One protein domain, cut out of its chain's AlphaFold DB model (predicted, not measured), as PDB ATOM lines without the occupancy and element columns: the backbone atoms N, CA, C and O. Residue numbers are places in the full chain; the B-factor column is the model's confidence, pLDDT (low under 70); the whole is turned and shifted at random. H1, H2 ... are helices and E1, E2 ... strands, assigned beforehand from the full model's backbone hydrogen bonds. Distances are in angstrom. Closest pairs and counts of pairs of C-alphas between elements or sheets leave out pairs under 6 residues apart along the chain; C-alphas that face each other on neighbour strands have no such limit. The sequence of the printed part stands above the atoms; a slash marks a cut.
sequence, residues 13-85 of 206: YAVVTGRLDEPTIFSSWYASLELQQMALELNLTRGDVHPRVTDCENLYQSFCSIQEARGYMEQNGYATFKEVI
ATOM      1  N   TYR A  13      23.868   1.729  34.755       89.69
ATOM      2  CA  TYR A  13      22.924   1.391  33.698       89.69
ATOM      3  C   TYR A  13      23.575   1.690  32.354       89.69
ATOM      4  O   TYR A  13      23.779   2.849  32.009       89.69
ATOM      5  N   ALA A  14      23.915   0.646  31.608       92.75
ATOM      6  CA  ALA A  14      24.381   0.771  30.237       92.75
ATOM      7  C   ALA A  14      23.155   0.832  29.326       92.75
ATOM      8  O   ALA A  14      22.432  -0.157  29.214       92.75
ATOM      9  N   VAL A  15      22.901   1.987  28.718       92.06
ATOM     10  CA  VAL A  15      21.776   2.203  27.807       92.06
ATOM     11  C   VAL A  15      22.326   2.304  26.394       92.06
ATOM     12  O   VAL A  15      23.111   3.197  26.091       92.06
ATOM     13  N   VAL A  16      21.934   1.363  25.547       91.50
ATOM     14  CA  VAL A  16      22.404   1.250  24.165       91.50
ATOM     15  C   VAL A  16      21.453   1.966  23.215       91.50
ATOM     16  O   VAL A  16      21.894   2.731  22.365       91.50
ATOM     17  N   THR A  17      20.149   1.726  23.366       88.31
ATOM     18  CA  THR A  17      19.104   2.359  22.556       88.31
ATOM     19  C   THR A  17      17.980   2.887  23.436       88.31
ATOM     20  O   THR A  17      17.777   2.432  24.566       88.31
ATOM     21  N   GLY A  18      17.264   3.874  22.907       86.88
ATOM     22  CA  GLY A  18      16.211   4.624  23.578       86.88
ATOM     23  C   GLY A  18      16.210   6.060  23.053       86.88
ATOM     24  O   GLY A  18      16.700   6.336  21.960       86.88
ATOM     25  N   ARG A  19      15.722   7.005  23.855       85.62
ATOM     26  CA  ARG A  19      15.733   8.445  23.559       85.62
ATOM     27  C   ARG A  19      17.110   9.074  23.861       85.62
ATOM     28  O   ARG A  19      17.231   9.973  24.691       85.62
ATOM     29  N   LEU A  20      18.161   8.547  23.231       83.50
ATOM     30  CA  LEU A  20      19.567   8.964  23.350       83.50
ATOM     31  C   LEU A  20      20.239   8.994  21.973       83.50
ATOM     32  O   LEU A  20      19.780   8.352  21.037       83.50
ATOM     33  N   ASP A  21      21.330   9.751  21.874       81.94
ATOM     34  CA  ASP A  21      22.118   9.899  20.644       81.94
ATOM     35  C   ASP A  21      23.135   8.798  20.407       81.94
ATOM     36  O   ASP A  21      23.425   8.406  19.280       81.94
ATOM     37  N   GLU A  22      23.730   8.367  21.504       87.69
ATOM     38  CA  GLU A  22      24.860   7.468  21.532       87.69
ATOM     39  C   GLU A  22      24.728   6.585  22.772       87.69
ATOM     40  O   GLU A  22      24.182   7.042  23.792       87.69
ATOM     41  N   PRO A  23      25.218   5.335  22.719       92.75
ATOM     42  CA  PRO A  23      25.244   4.467  23.882       92.75
ATOM     43  C   PRO A  23      25.845   5.200  25.082       92.75
ATOM     44  O   PRO A  23      26.880   5.855  24.974       92.75
ATOM     45  N   THR A  24      25.173   5.141  26.227       91.88
ATOM     46  CA  THR A  24      25.565   5.910  27.410       91.88
ATOM     47  C   THR A  24      25.463   5.060  28.671       91.88
ATOM     48  O   THR A  24      24.476   4.353  28.884       91.88
ATOM     49  N   ILE A  25      26.480   5.130  29.530       91.44
ATOM     50  CA  ILE A  25      26.464   4.542  30.870       91.44
ATOM     51  C   ILE A  25      26.052   5.610  31.875       91.44
ATOM     52  O   ILE A  25      26.687   6.656  31.988       91.44
ATOM     53  N   PHE A  26      25.027   5.304  32.658       88.19
ATOM     54  CA  PHE A  26      24.499   6.168  33.700       88.19
ATOM     55  C   PHE A  26      24.708   5.544  35.075       88.19
ATOM     56  O   PHE A  26      24.538   4.344  35.252       88.19
ATOM     57  N   SER A  27      25.030   6.362  36.069       82.62
ATOM     58  CA  SER A  27      25.177   5.947  37.484       82.62
ATOM     59  C   SER A  27      23.899   6.103  38.314       82.62
ATOM     60  O   SER A  27      23.884   5.912  39.530       82.62
ATOM     61  N   SER A  28      22.803   6.507  37.678       75.31
ATOM     62  CA  SER A  28      21.535   6.662  38.363       75.31
ATOM     63  C   SER A  28      20.377   6.407  37.421       75.31
ATOM     64  O   SER A  28      20.323   6.913  36.305       75.31
ATOM     65  N   TRP A  29      19.409   5.639  37.911       69.19
ATOM     66  CA  TRP A  29      18.131   5.461  37.229       69.19
ATOM     67  C   TRP A  29      17.307   6.758  37.203       69.19
ATOM     68  O   TRP A  29      16.467   6.961  36.331       69.19
ATOM     69  N   TYR A  30      17.571   7.627  38.178       64.88
ATOM     70  CA  TYR A  30      16.818   8.834  38.485       64.88
ATOM     71  C   TYR A  30      17.741  10.058  38.563       64.88
ATOM     72  O   TYR A  30      18.956   9.939  38.695       64.88
ATOM     73  N   ALA A  31      17.164  11.246  38.603       55.72
ATOM     74  CA  ALA A  31      17.822  12.433  39.129       55.72
ATOM     75  C   ALA A  31      18.508  12.199  40.489       55.72
ATOM     76  O   ALA A  31      17.903  11.617  41.396       55.72
ATOM     77  N   SER A  32      19.750  12.665  40.648       52.44
ATOM     78  CA  SER A  32      20.396  12.819  41.958       52.44
ATOM     79  C   SER A  32      20.637  14.300  42.204       52.44
ATOM     80  O   SER A  32      20.983  15.028  41.275       52.44
ATOM     81  N   LEU A  33      20.432  14.720  43.452       53.91
ATOM     82  CA  LEU A  33      20.597  16.095  43.896       53.91
ATOM     83  C   LEU A  33      22.062  16.512  43.738       53.91
ATOM     84  O   LEU A  33      22.891  16.082  44.531       53.91
ATOM     85  N   GLU A  34      22.361  17.356  42.756       51.78
ATOM     86  CA  GLU A  34      23.401  18.371  42.913       51.78
ATOM     87  C   GLU A  34      23.241  19.517  41.905       51.78
ATOM     88  O   GLU A  34      23.186  19.324  40.693       51.78
ATOM     89  N   LEU A  35      23.157  20.725  42.470       48.59
ATOM     90  CA  LEU A  35      23.344  22.035  41.844       48.59
ATOM     91  C   LEU A  35      22.498  22.317  40.588       48.59
ATOM     92  O   LEU A  35      22.995  22.431  39.464       48.59
ATOM     93  N   GLN A  36      21.215  22.622  40.830       52.31
ATOM     94  CA  GLN A  36      20.338  23.317  39.873       52.31
ATOM     95  C   GLN A  36      20.986  24.587  39.285       52.31
ATOM     96  O   GLN A  36      20.687  24.946  38.147       52.31
ATOM     97  N   GLN A  37      21.908  25.222  40.018       44.31
ATOM     98  CA  GLN A  37      22.607  26.430  39.577       44.31
ATOM     99  C   GLN A  37      23.810  26.169  38.652       44.31
ATOM    100  O   GLN A  37      24.040  26.980  37.766       44.31
ATOM    101  N   MET A  38      24.524  25.038  38.765       47.94
ATOM    102  CA  MET A  38      25.688  24.755  37.895       47.94
ATOM    103  C   MET A  38      25.331  23.982  36.623       47.94
ATOM    104  O   MET A  38      25.991  24.140  35.598       47.94
ATOM    105  N   ALA A  39      24.276  23.162  36.640       49.75
ATOM    106  CA  ALA A  39      23.927  22.373  35.456       49.75
ATOM    107  C   ALA A  39      23.291  23.194  34.309       49.75
ATOM    108  O   ALA A  39      23.235  22.694  33.189       49.75
ATOM    109  N   LEU A  40      22.908  24.460  34.546       44.81
ATOM    110  CA  LEU A  40      22.537  25.396  33.473       44.81
ATOM    111  C   LEU A  40      23.767  25.875  32.672       44.81
ATOM    112  O   LEU A  40      23.642  26.196  31.495       44.81
ATOM    113  N   GLU A  41      24.954  25.898  33.287       40.78
ATOM    114  CA  GLU A  41      26.173  26.467  32.689       40.78
ATOM    115  C   GLU A  41      27.081  25.422  32.019       40.78
ATOM    116  O   GLU A  41      27.978  25.787  31.262       40.78
ATOM    117  N   LEU A  42      26.854  24.122  32.250       46.41
ATOM    118  CA  LEU A  42      27.801  23.065  31.856       46.41
ATOM    119  C   LEU A  42      27.241  21.970  30.928       46.41
ATOM    120  O   LEU A  42      27.954  21.007  30.659       46.41
ATOM    121  N   ASN A  43      26.000  22.073  30.426       47.75
ATOM    122  CA  ASN A  43      25.360  21.000  29.635       47.75
ATOM    123  C   ASN A  43      25.454  19.614  30.323       47.75
ATOM    124  O   ASN A  43      25.623  18.582  29.666       47.75
ATOM    125  N   LEU A  44      25.394  19.581  31.660       44.47
ATOM    126  CA  LEU A  44      25.428  18.334  32.419       44.47
ATOM    127  C   LEU A  44      24.065  17.643  32.318       44.47
ATOM    128  O   LEU A  44      23.039  18.212  32.689       44.47
ATOM    129  N   THR A  45      24.063  16.395  31.860       44.78
ATOM    130  CA  THR A  45      22.864  15.558  31.760       44.78
ATOM    131  C   THR A  45      22.265  15.309  33.148       44.78
ATOM    132  O   THR A  45      22.882  14.741  34.058       44.78
ATOM    133  N   ARG A  46      21.047  15.810  33.327       52.28
ATOM    134  CA  ARG A  46      20.206  15.699  34.517       52.28
ATOM    135  C   ARG A  46      19.356  14.423  34.393       52.28
ATOM    136  O   ARG A  46      18.563  14.320  33.472       52.28
ATOM    137  N   GLY A  47      19.679  13.370  35.151       54.28
ATOM    138  CA  GLY A  47      18.699  12.414  35.692       54.28
ATOM    139  C   GLY A  47      18.255  11.375  34.672       54.28
ATOM    140  O   GLY A  47      17.306  11.579  33.934       54.28
ATOM    141  N   ASP A  48      18.987  10.273  34.542       62.16
ATOM    142  CA  ASP A  48      19.325   9.952  33.163       62.16
ATOM    143  C   ASP A  48      18.518   8.844  32.478       62.16
ATOM    144  O   ASP A  48      18.147   8.986  31.315       62.16
ATOM    145  N   VAL A  49      18.239   7.729  33.148       76.94
ATOM    146  CA  VAL A  49      17.801   6.536  32.406       76.94
ATOM    147  C   VAL A  49      16.298   6.524  32.162       76.94
ATOM    148  O   VAL A  49      15.883   6.324  31.024       76.94
ATOM    149  N   HIS A  50      15.477   6.746  33.199       83.75
ATOM    150  CA  HIS A  50      14.024   6.528  33.114       83.75
ATOM    151  C   HIS A  50      13.360   7.308  31.961       83.75
ATOM    152  O   HIS A  50      12.773   6.646  31.104       83.75
ATOM    153  N   PRO A  51      13.527   8.639  31.819       81.88
ATOM    154  CA  PRO A  51      12.945   9.385  30.694       81.88
ATOM    155  C   PRO A  51      13.438   8.931  29.311       81.88
ATOM    156  O   PRO A  51      12.764   9.153  28.304       81.88
ATOM    157  N   ARG A  52      14.613   8.286  29.246       83.50
ATOM    158  CA  ARG A  52      15.259   7.859  27.997       83.50
ATOM    159  C   ARG A  52      14.861   6.458  27.548       83.50
ATOM    160  O   ARG A  52      15.033   6.148  26.376       83.50
ATOM    161  N   VAL A  53      14.339   5.622  28.440       83.94
ATOM    162  CA  VAL A  53      14.005   4.221  28.116       83.94
ATOM    163  C   VAL A  53      12.543   3.866  28.369       83.94
ATOM    164  O   VAL A  53      12.090   2.802  27.967       83.94
ATOM    165  N   THR A  54      11.796   4.722  29.062       81.44
ATOM    166  CA  THR A  54      10.400   4.441  29.413       81.44
ATOM    167  C   THR A  54       9.472   4.783  28.256       81.44
ATOM    168  O   THR A  54       9.620   5.839  27.643       81.44
ATOM    169  N   ASP A  55       8.514   3.897  27.979       79.06
ATOM    170  CA  ASP A  55       7.514   4.027  26.909       79.06
ATOM    171  C   ASP A  55       8.117   4.218  25.505       79.06
ATOM    172  O   ASP A  55       7.554   4.884  24.643       79.06
ATOM    173  N   CYS A  56       9.286   3.624  25.262       76.62
ATOM    174  CA  CYS A  56       9.907   3.547  23.943       76.62
ATOM    175  C   CYS A  56      10.610   2.199  23.740       76.62
ATOM    176  O   CYS A  56      10.895   1.479  24.702       76.62
ATOM    177  N   GLU A  57      10.918   1.849  22.489       82.19
ATOM    178  CA  GLU A  57      11.824   0.736  22.212       82.19
ATOM    179  C   GLU A  57      13.225   1.077  22.726       82.19
ATOM    180  O   GLU A  57      13.804   2.111  22.394       82.19
ATOM    181  N   ASN A  58      13.757   0.214  23.583       87.25
ATOM    182  CA  ASN A  58      15.006   0.463  24.283       87.25
ATOM    183  C   ASN A  58      15.778  -0.835  24.516       87.25
ATOM    184  O   ASN A  58      15.209  -1.930  24.573       87.25
ATOM    185  N   LEU A  59      17.085  -0.683  24.701       89.06
ATOM    186  CA  LEU A  59      17.995  -1.732  25.125       89.06
ATOM    187  C   LEU A  59      18.880  -1.156  26.223       89.06
ATOM    188  O   LEU A  59      19.720  -0.293  25.965       89.06
ATOM    189  N   TYR A  60      18.711  -1.647  27.447       91.00
ATOM    190  CA  TYR A  60      19.606  -1.323  28.549       91.00
ATOM    191  C   TYR A  60      19.872  -2.532  29.443       91.00
ATOM    192  O   TYR A  60      19.081  -3.477  29.508       91.00
ATOM    193  N   GLN A  61      20.985  -2.476  30.171       90.12
ATOM    194  CA  GLN A  61      21.334  -3.443  31.205       90.12
ATOM    195  C   GLN A  61      21.851  -2.739  32.464       90.12
ATOM    196  O   GLN A  61      22.515  -1.707  32.389       90.12
ATOM    197  N   SER A  62      21.533  -3.297  33.634       88.25
ATOM    198  CA  SER A  62      21.913  -2.741  34.938       88.25
ATOM    199  C   SER A  62      23.039  -3.543  35.607       88.25
ATOM    200  O   SER A  62      22.959  -4.771  35.670       88.25
ATOM    201  N   PHE A  63      24.019  -2.852  36.190       89.06
ATOM    202  CA  PHE A  63      25.255  -3.398  36.765       89.06
ATOM    203  C   PHE A  63      25.520  -2.849  38.170       89.06
ATOM    204  O   PHE A  63      25.009  -1.786  38.541       89.06
ATOM    205  N   CYS A  64      26.290  -3.577  38.981       85.19
ATOM    206  CA  CYS A  64      26.668  -3.109  40.319       85.19
ATOM    207  C   CYS A  64      27.980  -2.313  40.314       85.19
ATOM    208  O   CYS A  64      28.214  -1.559  41.254       85.19
ATOM    209  N   SER A  65      28.785  -2.411  39.252       88.38
ATOM    210  CA  SER A  65      29.992  -1.602  39.070       88.38
ATOM    211  C   SER A  65      30.048  -0.939  37.694       88.38
ATOM    212  O   SER A  65      29.483  -1.432  36.715       88.38
ATOM    213  N   ILE A  66      30.771   0.178  37.617       89.12
ATOM    214  CA  ILE A  66      31.015   0.873  36.352       89.12
ATOM    215  C   ILE A  66      31.871   0.029  35.399       89.12
ATOM    216  O   ILE A  66      31.648   0.046  34.194       89.12
ATOM    217  N   GLN A  67      32.813  -0.759  35.924       93.44
ATOM    218  CA  GLN A  67      33.677  -1.632  35.127       93.44
ATOM    219  C   GLN A  67      32.876  -2.734  34.430       93.44
ATOM    220  O   GLN A  67      33.127  -3.021  33.263       93.44
ATOM    221  N   GLU A  68      31.882  -3.315  35.105       93.50
ATOM    222  CA  GLU A  68      30.970  -4.277  34.478       93.50
ATOM    223  C   GLU A  68      30.133  -3.630  33.368       93.50
ATOM    224  O   GLU A  68      29.979  -4.220  32.300       93.50
ATOM    225  N   ALA A  69      29.624  -2.414  33.593       93.12
ATOM    226  CA  ALA A  69      28.857  -1.687  32.584       93.12
ATOM    227  C   ALA A  69      29.703  -1.359  31.341       93.12
ATOM    228  O   ALA A  69      29.234  -1.544  30.218       93.12
ATOM    229  N   ARG A  70      30.960  -0.938  31.534       95.25
ATOM    230  CA  ARG A  70      31.936  -0.726  30.450       95.25
ATOM    231  C   ARG A  70      32.221  -2.018  29.695       95.25
ATOM    232  O   ARG A  70      32.100  -2.051  28.476       95.25
ATOM    233  N   GLY A  71      32.506  -3.096  30.426       95.69
ATOM    234  CA  GLY A  71      32.750  -4.411  29.837       95.69
ATOM    235  C   GLY A  71      31.565  -4.898  29.005       95.69
ATOM    236  O   GLY A  71      31.762  -5.449  27.928       95.69
ATOM    237  N   TYR A  72      30.333  -4.635  29.448       95.06
ATOM    238  CA  TYR A  72      29.143  -4.905  28.646       95.06
ATOM    239  C   TYR A  72      29.116  -4.099  27.343       95.06
ATOM    240  O   TYR A  72      28.860  -4.692  26.296       95.06
ATOM    241  N   MET A  73      29.393  -2.791  27.375       94.94
ATOM    242  CA  MET A  73      29.427  -1.973  26.155       94.94
ATOM    243  C   MET A  73      30.458  -2.516  25.154       94.94
ATOM    244  O   MET A  73      30.118  -2.799  24.005       94.94
ATOM    245  N   GLU A  74      31.684  -2.763  25.617       94.19
ATOM    246  CA  GLU A  74      32.786  -3.262  24.788       94.19
ATOM    247  C   GLU A  74      32.502  -4.653  24.203       94.19
ATOM    248  O   GLU A  74      32.657  -4.865  23.001       94.19
ATOM    249  N   GLN A  75      32.030  -5.598  25.026       93.75
ATOM    250  CA  GLN A  75      31.739  -6.973  24.595       93.75
ATOM    251  C   GLN A  75      30.610  -7.051  23.564       93.75
ATOM    252  O   GLN A  75      30.568  -7.996  22.776       93.75
ATOM    253  N   ASN A  76      29.704  -6.071  23.557       92.12
ATOM    254  CA  ASN A  76      28.623  -5.982  22.578       92.12
ATOM    255  C   ASN A  76      28.990  -5.110  21.359       92.12
ATOM    256  O   ASN A  76      28.133  -4.860  20.516       92.12
ATOM    257  N   GLY A  77      30.252  -4.677  21.232       92.81
ATOM    258  CA  GLY A  77      30.752  -3.940  20.069       92.81
ATOM    259  C   GLY A  77      30.517  -2.426  20.108       92.81
ATOM    260  O   GLY A  77      30.756  -1.750  19.109       92.81
ATOM    261  N   TYR A  78      30.090  -1.872  21.245       89.56
ATOM    262  CA  TYR A  78      29.926  -0.430  21.431       89.56
ATOM    263  C   TYR A  78      31.254   0.178  21.894       89.56
ATOM    264  O   TYR A  78      31.485   0.370  23.084       89.56
ATOM    265  N   ALA A  79      32.159   0.441  20.946       82.81
ATOM    266  CA  ALA A  79      33.501   0.968  21.228       82.81
ATOM    267  C   ALA A  79      33.518   2.458  21.623       82.81
ATOM    268  O   ALA A  79      34.482   2.932  22.219       82.81
ATOM    269  N   THR A  80      32.460   3.198  21.287       90.50
ATOM    270  CA  THR A  80      32.264   4.602  21.663       90.50
ATOM    271  C   THR A  80      30.974   4.720  22.457       90.50
ATOM    272  O   THR A  80      29.899   4.415  21.938       90.50
ATOM    273  N   PHE A  81      31.081   5.144  23.711       90.69
ATOM    274  CA  PHE A  81      29.938   5.415  24.573       90.69
ATOM    275  C   PHE A  81      30.242   6.592  25.496       90.69
ATOM    276  O   PHE A  81      31.388   6.811  25.899       90.69
ATOM    277  N   LYS A  82      29.199   7.334  25.860       90.94
ATOM    278  CA  LYS A  82      29.279   8.411  26.843       90.94
ATOM    279  C   LYS A  82      29.167   7.841  28.256       90.94
ATOM    280  O   LYS A  82      28.449   6.874  28.501       90.94
ATOM    281  N   GLU A  83      29.832   8.467  29.218       89.31
ATOM    282  CA  GLU A  83      29.655   8.155  30.636       89.31
ATOM    283  C   GLU A  83      29.095   9.363  31.379       89.31
ATOM    284  O   GLU A  83      29.637  10.466  31.312       89.31
ATOM    285  N   VAL A  84      28.003   9.145  32.102       85.00
ATOM    286  CA  VAL A  84      27.338  10.143  32.936       85.00
ATOM    287  C   VAL A  84      27.294   9.589  34.356       85.00
ATOM    288  O   VAL A  84      26.342   8.945  34.817       85.00
ATOM    289  N   ILE A  85      28.415   9.792  35.039       82.19
ATOM    290  CA  ILE A  85      28.637   9.321  36.399       82.19
ATOM    291  C   ILE A  85      28.474  10.510  37.333       82.19
ATOM    292  O   ILE A  85      29.217  11.483  37.256       82.19
TER     293      ILE A  85
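What this domain is: This is residues 13 to 85 of the 206 residues of the protein "Cauli_VI domain-containing protein" of Alternaria alternata (UniProt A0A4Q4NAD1). A small four-stranded sheet has one helix, H2, packed over one face and running along its strands, while a long loop swings away from this body and sticks out with residues 37 to 43. The short H1 only grazes the sheet. The printed part has 73 residues, with E1, E2, H1, E3, H2 and E4 along the chain; the mixed sheet has the order E3, E1, E2, E4. The class is mixed, helices and strands, with 30 residues, under half, in named elements. The whole is compact, with a radius of gyration of the C-alphas of 12.4 A and spans of 38 by 27 by 21 A.

Where its parts are: In the sheet, E3 is residues 59 to 63, 13.8 A long; E1 is residues 13 to 17, 11.8 A, from C-alpha 13 at (22.924, 1.391, 33.698); E2 is residues 24 to 26; E4 is residues 82 to 84, ending at C-alpha 84 (27.338, 10.143, 32.936). H2 is residues 66 to 75, 14.2 A, and H1 is residues 50 to 53.

How they stand to each other: E1 is antiparallel to E3, with N 14 and O 61 2.8 A apart, and forms a hairpin with E2, N 13 and O 26 being 2.7 A apart. E2 and E4 are parallel, with N 25 and O 82 2.8 A apart. H2 is on the sheet at a height of 8.4 A, over E1, at 14 degrees on the local plane; their closest C-alphas, Ala 14 and Ala 69, are 5.6 A apart. Two layers result from H2 on one face. E2, H1, E3 and E3, H2, E4 are split strand-helix-strand units, other strands lying between their two parallel strands, with right-handed crossovers. H1 and H2 are apart. In H2 every O i to N i+4 pair is within hydrogen-bond range; H1 is too short for one.

The domain as a whole: The C-alphas of Gln 37 and Gln 75, the two farthest apart, are 37.7 A apart. The printed part has no cut, and E2 to H1 is a long link of 23 residues. Mean pLDDT of the printed part is 78.0, with residues 29 to 48 under 70.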